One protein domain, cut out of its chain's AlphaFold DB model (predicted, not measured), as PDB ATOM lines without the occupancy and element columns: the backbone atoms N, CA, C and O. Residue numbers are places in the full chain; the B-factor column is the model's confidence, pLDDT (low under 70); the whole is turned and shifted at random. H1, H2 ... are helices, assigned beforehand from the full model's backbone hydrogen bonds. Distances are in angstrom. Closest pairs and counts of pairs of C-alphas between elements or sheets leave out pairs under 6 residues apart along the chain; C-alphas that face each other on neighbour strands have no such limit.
ATOM      1  N   GLN A  75     212.876 436.210 475.233       69.19
ATOM      2  CA  GLN A  75     213.887 437.270 475.199       69.19
ATOM      3  C   GLN A  75     215.155 436.824 474.470       69.19
ATOM      4  O   GLN A  75     215.710 437.610 473.698       69.19
ATOM      5  N   LYS A  76     215.564 435.555 474.612       72.06
ATOM      6  CA  LYS A  76     216.672 434.983 473.830       72.06
ATOM      7  C   LYS A  76     216.376 435.007 472.333       72.06
ATOM      8  O   LYS A  76     217.279 435.288 471.551       72.06
ATOM      9  N   LEU A  77     215.111 434.833 471.937       72.62
ATOM     10  CA  LEU A  77     214.692 434.949 470.538       72.62
ATOM     11  C   LEU A  77     214.914 436.366 469.989       72.62
ATOM     12  O   LEU A  77     215.420 436.540 468.882       72.62
ATOM     13  N   LYS A  78     214.574 437.396 470.774       69.50
ATOM     14  CA  LYS A  78     214.803 438.798 470.385       69.50
ATOM     15  C   LYS A  78     216.292 439.101 470.239       69.50
ATOM     16  O   LYS A  78     216.693 439.688 469.237       69.50
ATOM     17  N   THR A  79     217.107 438.669 471.197       72.81
ATOM     18  CA  THR A  79     218.568 438.821 471.136       72.81
ATOM     19  C   THR A  79     219.154 438.084 469.932       72.81
ATOM     20  O   THR A  79     219.990 438.639 469.222       72.81
ATOM     21  N   PHE A  80     218.656 436.880 469.633       77.62
ATOM     22  CA  PHE A  80     219.026 436.128 468.438       77.62
ATOM     23  C   PHE A  80     218.710 436.904 467.155       77.62
ATOM     24  O   PHE A  80     219.584 437.035 466.302       77.62
ATOM     25  N   PHE A  81     217.518 437.498 467.032       75.12
ATOM     26  CA  PHE A  81     217.167 438.321 465.869       75.12
ATOM     27  C   PHE A  81     218.052 439.559 465.710       75.12
ATOM     28  O   PHE A  81     218.423 439.892 464.585       75.12
ATOM     29  N   VAL A  82     218.404 440.235 466.807       74.44
ATOM     30  CA  VAL A  82     219.300 441.403 466.772       74.44
ATOM     31  C   VAL A  82     220.705 440.994 466.338       74.44
ATOM     32  O   VAL A  82     221.263 441.614 465.434       74.44
ATOM     33  N   ASN A  83     221.249 439.921 466.917       73.75
ATOM     34  CA  ASN A  83     222.558 439.384 466.537       73.75
ATOM     35  C   ASN A  83     222.569 438.930 465.075       73.75
ATOM     36  O   ASN A  83     223.504 439.228 464.339       73.75
ATOM     37  N   LEU A  84     221.503 438.268 464.632       74.75
ATOM     38  CA  LEU A  84     221.346 437.831 463.254       74.75
ATOM     39  C   LEU A  84     221.287 439.026 462.295       74.75
ATOM     40  O   LEU A  84     222.022 439.051 461.315       74.75
ATOM     41  N   ALA A  85     220.474 440.045 462.590       76.31
ATOM     42  CA  ALA A  85     220.402 441.263 461.786       76.31
ATOM     43  C   ALA A  85     221.752 441.994 461.727       76.31
ATOM     44  O   ALA A  85     222.144 442.474 460.665       76.31
ATOM     45  N   LEU A  86     222.486 442.041 462.842       79.38
ATOM     46  CA  LEU A  86     223.823 442.623 462.897       79.38
ATOM     47  C   LEU A  86     224.803 441.859 461.997       79.38
ATOM     48  O   LEU A  86     225.470 442.484 461.179       79.38
ATOM     49  N   VAL A  87     224.824 440.526 462.074       75.44
ATOM     50  CA  VAL A  87     225.654 439.669 461.206       75.44
ATOM     51  C   VAL A  87     225.285 439.847 459.727       75.44
ATOM     52  O   VAL A  87     226.169 439.948 458.881       75.44
ATOM     53  N   PHE A  88     223.994 439.947 459.397       71.25
ATOM     54  CA  PHE A  88     223.538 440.214 458.027       71.25
ATOM     55  C   PHE A  88     223.994 441.586 457.506       71.25
ATOM     56  O   PHE A  88     224.368 441.702 456.339       71.25
ATOM     57  N   ASN A  89     223.962 442.614 458.358       74.88
ATOM     58  CA  ASN A  89     224.344 443.977 457.989       74.88
ATOM     59  C   ASN A  89     225.862 444.153 457.874       74.88
ATOM     60  O   ASN A  89     226.326 444.853 456.976       74.88
ATOM     61  N   ASP A  90     226.628 443.522 458.762       75.81
ATOM     62  CA  ASP A  90     228.091 443.609 458.775       75.81
ATOM     63  C   ASP A  90     228.717 442.811 457.619       75.81
ATOM     64  O   ASP A  90     229.760 443.162 457.059       75.81
ATOM     65  N   HIS A  91     228.041 441.740 457.203       66.62
ATOM     66  CA  HIS A  91     228.570 440.770 456.258       66.62
ATOM     67  C   HIS A  91     227.560 440.387 455.162       66.62
ATOM     68  O   HIS A  91     227.269 439.203 454.963       66.62
ATOM     69  N   PRO A  92     227.080 441.345 454.342       64.94
ATOM     70  CA  PRO A  92     226.077 441.071 453.308       64.94
ATOM     71  C   PRO A  92     226.565 440.053 452.266       64.94
ATOM     72  O   PRO A  92     225.775 439.305 451.693       64.94
ATOM     73  N   LYS A  93     227.887 439.977 452.060       65.38
ATOM     74  CA  LYS A  93     228.516 439.070 451.095       65.38
ATOM     75  C   LYS A  93     228.441 437.597 451.500       65.38
ATOM     76  O   LYS A  93     228.448 436.747 450.621       65.38
ATOM     77  N   TYR A  94     228.341 437.287 452.796       60.94
ATOM     78  CA  TYR A  94     228.316 435.904 453.291       60.94
ATOM     79  C   TYR A  94     227.054 435.143 452.878       60.94
ATOM     80  O   TYR A  94     227.093 433.922 452.773       60.94
ATOM     81  N   PHE A  95     225.956 435.861 452.627       58.94
ATOM     82  CA  PHE A  95     224.680 435.275 452.212       58.94
ATOM     83  C   PHE A  95     224.481 435.276 450.693       58.94
ATOM     84  O   PHE A  95     223.704 434.479 450.176       58.94
ATOM     85  N   THR A  96     225.180 436.152 449.963       57.47
ATOM     86  CA  THR A  96     225.192 436.143 448.490       57.47
ATOM     87  C   THR A  96     226.245 435.208 447.917       57.47
ATOM     88  O   THR A  96     226.080 434.703 446.807       57.47
ATOM     89  N   ASP A  97     227.328 434.970 448.658       53.03
ATOM     90  CA  ASP A  97     228.274 433.924 448.327       53.03
ATOM     91  C   ASP A  97     227.549 432.596 448.524       53.03
ATOM     92  O   ASP A  97     227.387 432.104 449.639       53.03
ATOM     93  N   GLN A  98     227.152 431.985 447.410       54.25
ATOM     94  CA  GLN A  98     226.779 430.580 447.303       54.25
ATOM     95  C   GLN A  98     228.015 429.706 447.597       54.25
ATOM     96  O   GLN A  98     228.421 428.852 446.809       54.25
ATOM     97  N   ARG A  99     228.692 429.941 448.726       53.12
ATOM     98  CA  ARG A  99     229.683 429.024 449.251       53.12
ATOM     99  C   ARG A  99     228.895 427.790 449.615       53.12
ATOM    100  O   ARG A  99     228.068 427.808 450.520       53.12
ATOM    101  N   TRP A 114     214.431 430.581 452.301       75.75
ATOM    102  CA  TRP A 114     214.939 431.377 453.427       75.75
ATOM    103  C   TRP A 114     216.438 431.669 453.387       75.75
ATOM    104  O   TRP A 114     216.874 432.669 453.945       75.75
ATOM    105  N   THR A 115     217.231 430.840 452.711       73.50
ATOM    106  CA  THR A 115     218.683 431.051 452.592       73.50
ATOM    107  C   THR A 115     219.038 432.169 451.613       73.50
ATOM    108  O   THR A 115     220.149 432.686 451.649       73.50
ATOM    109  N   SER A 116     218.095 432.567 450.753       74.31
ATOM    110  CA  SER A 116     218.333 433.540 449.682       74.31
ATOM    111  C   SER A 116     218.142 435.000 450.103       74.31
ATOM    112  O   SER A 116     218.578 435.906 449.396       74.31
ATOM    113  N   SER A 117     217.468 435.263 451.229       75.75
ATOM    114  CA  SER A 117     217.272 436.624 451.733       75.75
ATOM    115  C   SER A 117     216.809 436.652 453.188       75.75
ATOM    116  O   SER A 117     216.046 435.795 453.631       75.75
ATOM    117  N   PHE A 118     217.169 437.724 453.900       74.81
ATOM    118  CA  PHE A 118     216.675 437.993 455.253       74.81
ATOM    119  C   PHE A 118     215.138 438.015 455.322       74.81
ATOM    120  O   PHE A 118     214.543 437.466 456.243       74.81
ATOM    121  N   LYS A 119     214.472 438.579 454.306       79.62
ATOM    122  CA  LYS A 119     213.004 438.611 454.224       79.62
ATOM    123  C   LYS A 119     212.396 437.207 454.160       79.62
ATOM    124  O   LYS A 119     211.387 436.956 454.813       79.62
ATOM    125  N   ALA A 120     212.993 436.303 453.382       79.06
ATOM    126  CA  ALA A 120     212.528 434.924 453.284       79.06
ATOM    127  C   ALA A 120     212.780 434.142 454.582       79.06
ATOM    128  O   ALA A 120     211.944 433.334 454.972       79.06
ATOM    129  N   LEU A 121     213.880 434.428 455.284       80.62
ATOM    130  CA  LEU A 121     214.162 433.871 456.607       80.62
ATOM    131  C   LEU A 121     213.158 434.325 457.667       80.62
ATOM    132  O   LEU A 121     212.613 433.491 458.381       80.62
ATOM    133  N   VAL A 122     212.862 435.624 457.739       76.75
ATOM    134  CA  VAL A 122     211.842 436.152 458.657       76.75
ATOM    135  C   VAL A 122     210.477 435.529 458.369       76.75
ATOM    136  O   VAL A 122     209.783 435.149 459.306       76.75
ATOM    137  N   LYS A 123     210.113 435.376 457.088       78.06
ATOM    138  CA  LYS A 123     208.853 434.740 456.694       78.06
ATOM    139  C   LYS A 123     208.788 433.273 457.123       78.06
ATOM    140  O   LYS A 123     207.803 432.889 457.728       78.06
ATOM    141  N   GLU A 124     209.821 432.476 456.863       81.50
ATOM    142  CA  GLU A 124     209.857 431.075 457.315       81.50
ATOM    143  C   GLU A 124     209.793 430.964 458.841       81.50
ATOM    144  O   GLU A 124     209.081 430.117 459.372       81.50
ATOM    145  N   LEU A 125     210.491 431.836 459.572       77.06
ATOM    146  CA  LEU A 125     210.425 431.833 461.033       77.06
ATOM    147  C   LEU A 125     209.031 432.210 461.538       77.06
ATOM    148  O   LEU A 125     208.542 431.606 462.485       77.06
ATOM    149  N   GLN A 126     208.364 433.165 460.895       74.69
ATOM    150  CA  GLN A 126     206.968 433.466 461.192       74.69
ATOM    151  C   GLN A 126     206.079 432.266 460.857       74.69
ATOM    152  O   GLN A 126     205.362 431.796 461.725       74.69
ATOM    153  N   ASP A 127     206.169 431.688 459.666       75.00
ATOM    154  CA  ASP A 127     205.303 430.575 459.260       75.00
ATOM    155  C   ASP A 127     205.449 429.336 460.173       75.00
ATOM    156  O   ASP A 127     204.455 428.675 460.461       75.00
ATOM    157  N   ASN A 128     206.659 429.046 460.674       75.38
ATOM    158  CA  ASN A 128     206.923 427.863 461.507       75.38
ATOM    159  C   ASN A 128     206.833 428.118 463.025       75.38
ATOM    160  O   ASN A 128     206.550 427.184 463.772       75.38
ATOM    161  N   PHE A 129     207.074 429.348 463.500       67.50
ATOM    162  CA  PHE A 129     207.148 429.671 464.937       67.50
ATOM    163  C   PHE A 129     206.143 430.740 465.397       67.50
ATOM    164  O   PHE A 129     206.118 431.074 466.580       67.50
ATOM    165  N   SER A 130     205.286 431.279 464.521       59.22
ATOM    166  CA  SER A 130     204.253 432.262 464.918       59.22
ATOM    167  C   SER A 130     203.040 431.660 465.632       59.22
ATOM    168  O   SER A 130     202.125 432.392 465.995       59.22
ATOM    169  N   ILE A 131     203.029 430.350 465.881       61.12
ATOM    170  CA  ILE A 131     201.872 429.635 466.434       61.12
ATOM    171  C   ILE A 131     201.974 429.469 467.958       61.12
ATOM    172  O   ILE A 131     201.510 428.474 468.506       61.12
ATOM    173  N   TYR A 132     202.592 430.418 468.665       56.84
ATOM    174  CA  TYR A 132     202.494 430.426 470.123       56.84
ATOM    175  C   TYR A 132     201.349 431.339 470.565       56.84
ATOM    176  O   TYR A 132     201.549 432.516 470.872       56.84
ATOM    177  N   ASP A 133     200.133 430.784 470.571       70.19
ATOM    178  CA  ASP A 133     198.970 431.409 471.205       70.19
ATOM    179  C   ASP A 133     199.051 431.220 472.725       70.19
ATOM    180  O   ASP A 133     198.360 430.398 473.329       70.19
ATOM    181  N   ALA A 134     199.944 431.997 473.342       68.94
ATOM    182  CA  ALA A 134     200.134 432.017 474.790       68.94
ATOM    183  C   ALA A 134     198.819 432.285 475.540       68.94
ATOM    184  O   ALA A 134     198.643 431.832 476.669       68.94
ATOM    185  N   GLN A 135     197.906 433.043 474.922       73.56
ATOM    186  CA  GLN A 135     196.606 433.350 475.495       73.56
ATOM    187  C   GLN A 135     195.687 432.126 475.436       73.56
ATOM    188  O   GLN A 135     195.139 431.758 476.469       73.56
ATOM    189  N   GLY A 136     195.580 431.457 474.288       79.06
ATOM    190  CA  GLY A 136     194.803 430.224 474.142       79.06
ATOM    191  C   GLY A 136     195.285 429.093 475.057       79.06
ATOM    192  O   GLY A 136     194.470 428.419 475.685       79.06
ATOM    193  N   GLU A 137     196.601 428.920 475.217       78.25
ATOM    194  CA  GLU A 137     197.163 427.926 476.145       78.25
ATOM    195  C   GLU A 137     196.894 428.286 477.620       78.25
ATOM    196  O   GLU A 137     196.577 427.415 478.438       78.25
ATOM    197  N   ALA A 138     196.964 429.576 477.967       76.06
ATOM    198  CA  ALA A 138     196.611 430.053 479.302       76.06
ATOM    199  C   ALA A 138     195.109 429.897 479.595       76.06
ATOM    200  O   ALA A 138     194.734 429.518 480.708       76.06
ATOM    201  N   GLU A 139     194.251 430.161 478.609       85.00
ATOM    202  CA  GLU A 139     192.800 429.993 478.698       85.00
ATOM    203  C   GLU A 139     192.412 428.516 478.875       85.00
ATOM    204  O   GLU A 139     191.615 428.202 479.765       85.00
ATOM    205  N   ASP A 140     193.020 427.597 478.119       84.38
ATOM    206  CA  ASP A 140     192.808 426.150 478.279       84.38
ATOM    207  C   ASP A 140     193.285 425.650 479.653       84.38
ATOM    208  O   ASP A 140     192.556 424.959 480.376       84.38
ATOM    209  N   SER A 141     194.474 426.086 480.079       83.44
ATOM    210  CA  SER A 141     195.021 425.766 481.401       83.44
ATOM    211  C   SER A 141     194.109 426.247 482.535       83.44
ATOM    212  O   SER A 141     193.942 425.548 483.538       83.44
ATOM    213  N   LEU A 142     193.484 427.421 482.381       78.06
ATOM    214  CA  LEU A 142     192.520 427.965 483.337       78.06
ATOM    215  C   LEU A 142     191.205 427.174 483.344       78.06
ATOM    216  O   LEU A 142     190.671 426.895 484.419       78.06
ATOM    217  N   GLY A 143     190.695 426.779 482.175       76.69
ATOM    218  CA  GLY A 143     189.494 425.946 482.058       76.69
ATOM    219  C   GLY A 143     189.657 424.569 482.713       76.69
ATOM    220  O   GLY A 143     188.736 424.065 483.362       76.69
ATOM    221  N   ASN A 144     190.859 423.999 482.618       81.69
ATOM    222  CA  ASN A 144     191.213 422.705 483.201       81.69
ATOM    223  C   ASN A 144     191.605 422.788 484.691       81.69
ATOM    224  O   ASN A 144     191.689 421.760 485.376       81.69
ATOM    225  N   LEU A 145     191.778 423.996 485.243       78.12
ATOM    226  CA  LEU A 145     192.094 424.233 486.652       78.12
ATOM    227  C   LEU A 145     190.853 424.046 487.544       78.12
ATOM    228  O   LEU A 145     190.255 424.989 488.063       78.12
TER     229      LEU A 145
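This is residues 75 to 99 and 114 to 145 of the 165 residues of an uncharacterized protein of Lentinula edodes (UniProt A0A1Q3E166). H1 and H3 run side by side in opposite ways with few contacts, the short H2 sits beyond the last residues of H1, and residues 126 to 145, with H4, stick out as an arm running on in nearly the direction of H3. The 57 printed residues, with four named helices and no named strand, are all helix in class. The whole is extended, a rod of 53 by 19 by 15 A, radius of gyration of the C-alphas 16.7 A.

H1, residues 75 to 90, and H2, residues 93 to 96, are close but not clearly touching; their closest C-alphas, of Phe 88 and Phe 95, are 7.7 A apart. H3, residues 118 to 129, is close but not clearly touching to H1, with a shallow tilt of 18 degrees, opposite ways; the closest C-alphas, of Phe 88 and Phe 118, are 7.7 A apart. H4, residues 134 to 144, is apart from H1, H2 and H3. In H1, H3 and H4 every O i to N i+4 pair is within hydrogen-bond range; H2 is too short for one.

H1 begins at C-alpha 75 (213.887, 437.270, 475.199) and measures 22.6 A, H2 5.1 A, H3 15.9 A and H4 15.4 A, ending at C-alpha 144 (191.213, 422.705, 483.201).

Residues 100 to 113 are not printed; C-alphas 99 and 114 are 15.5 A apart. The links H1 to H2 and H3 to H4 are tight. Confidence is under 70 at 16 residues, among them 91 to 99 and 129 to 132.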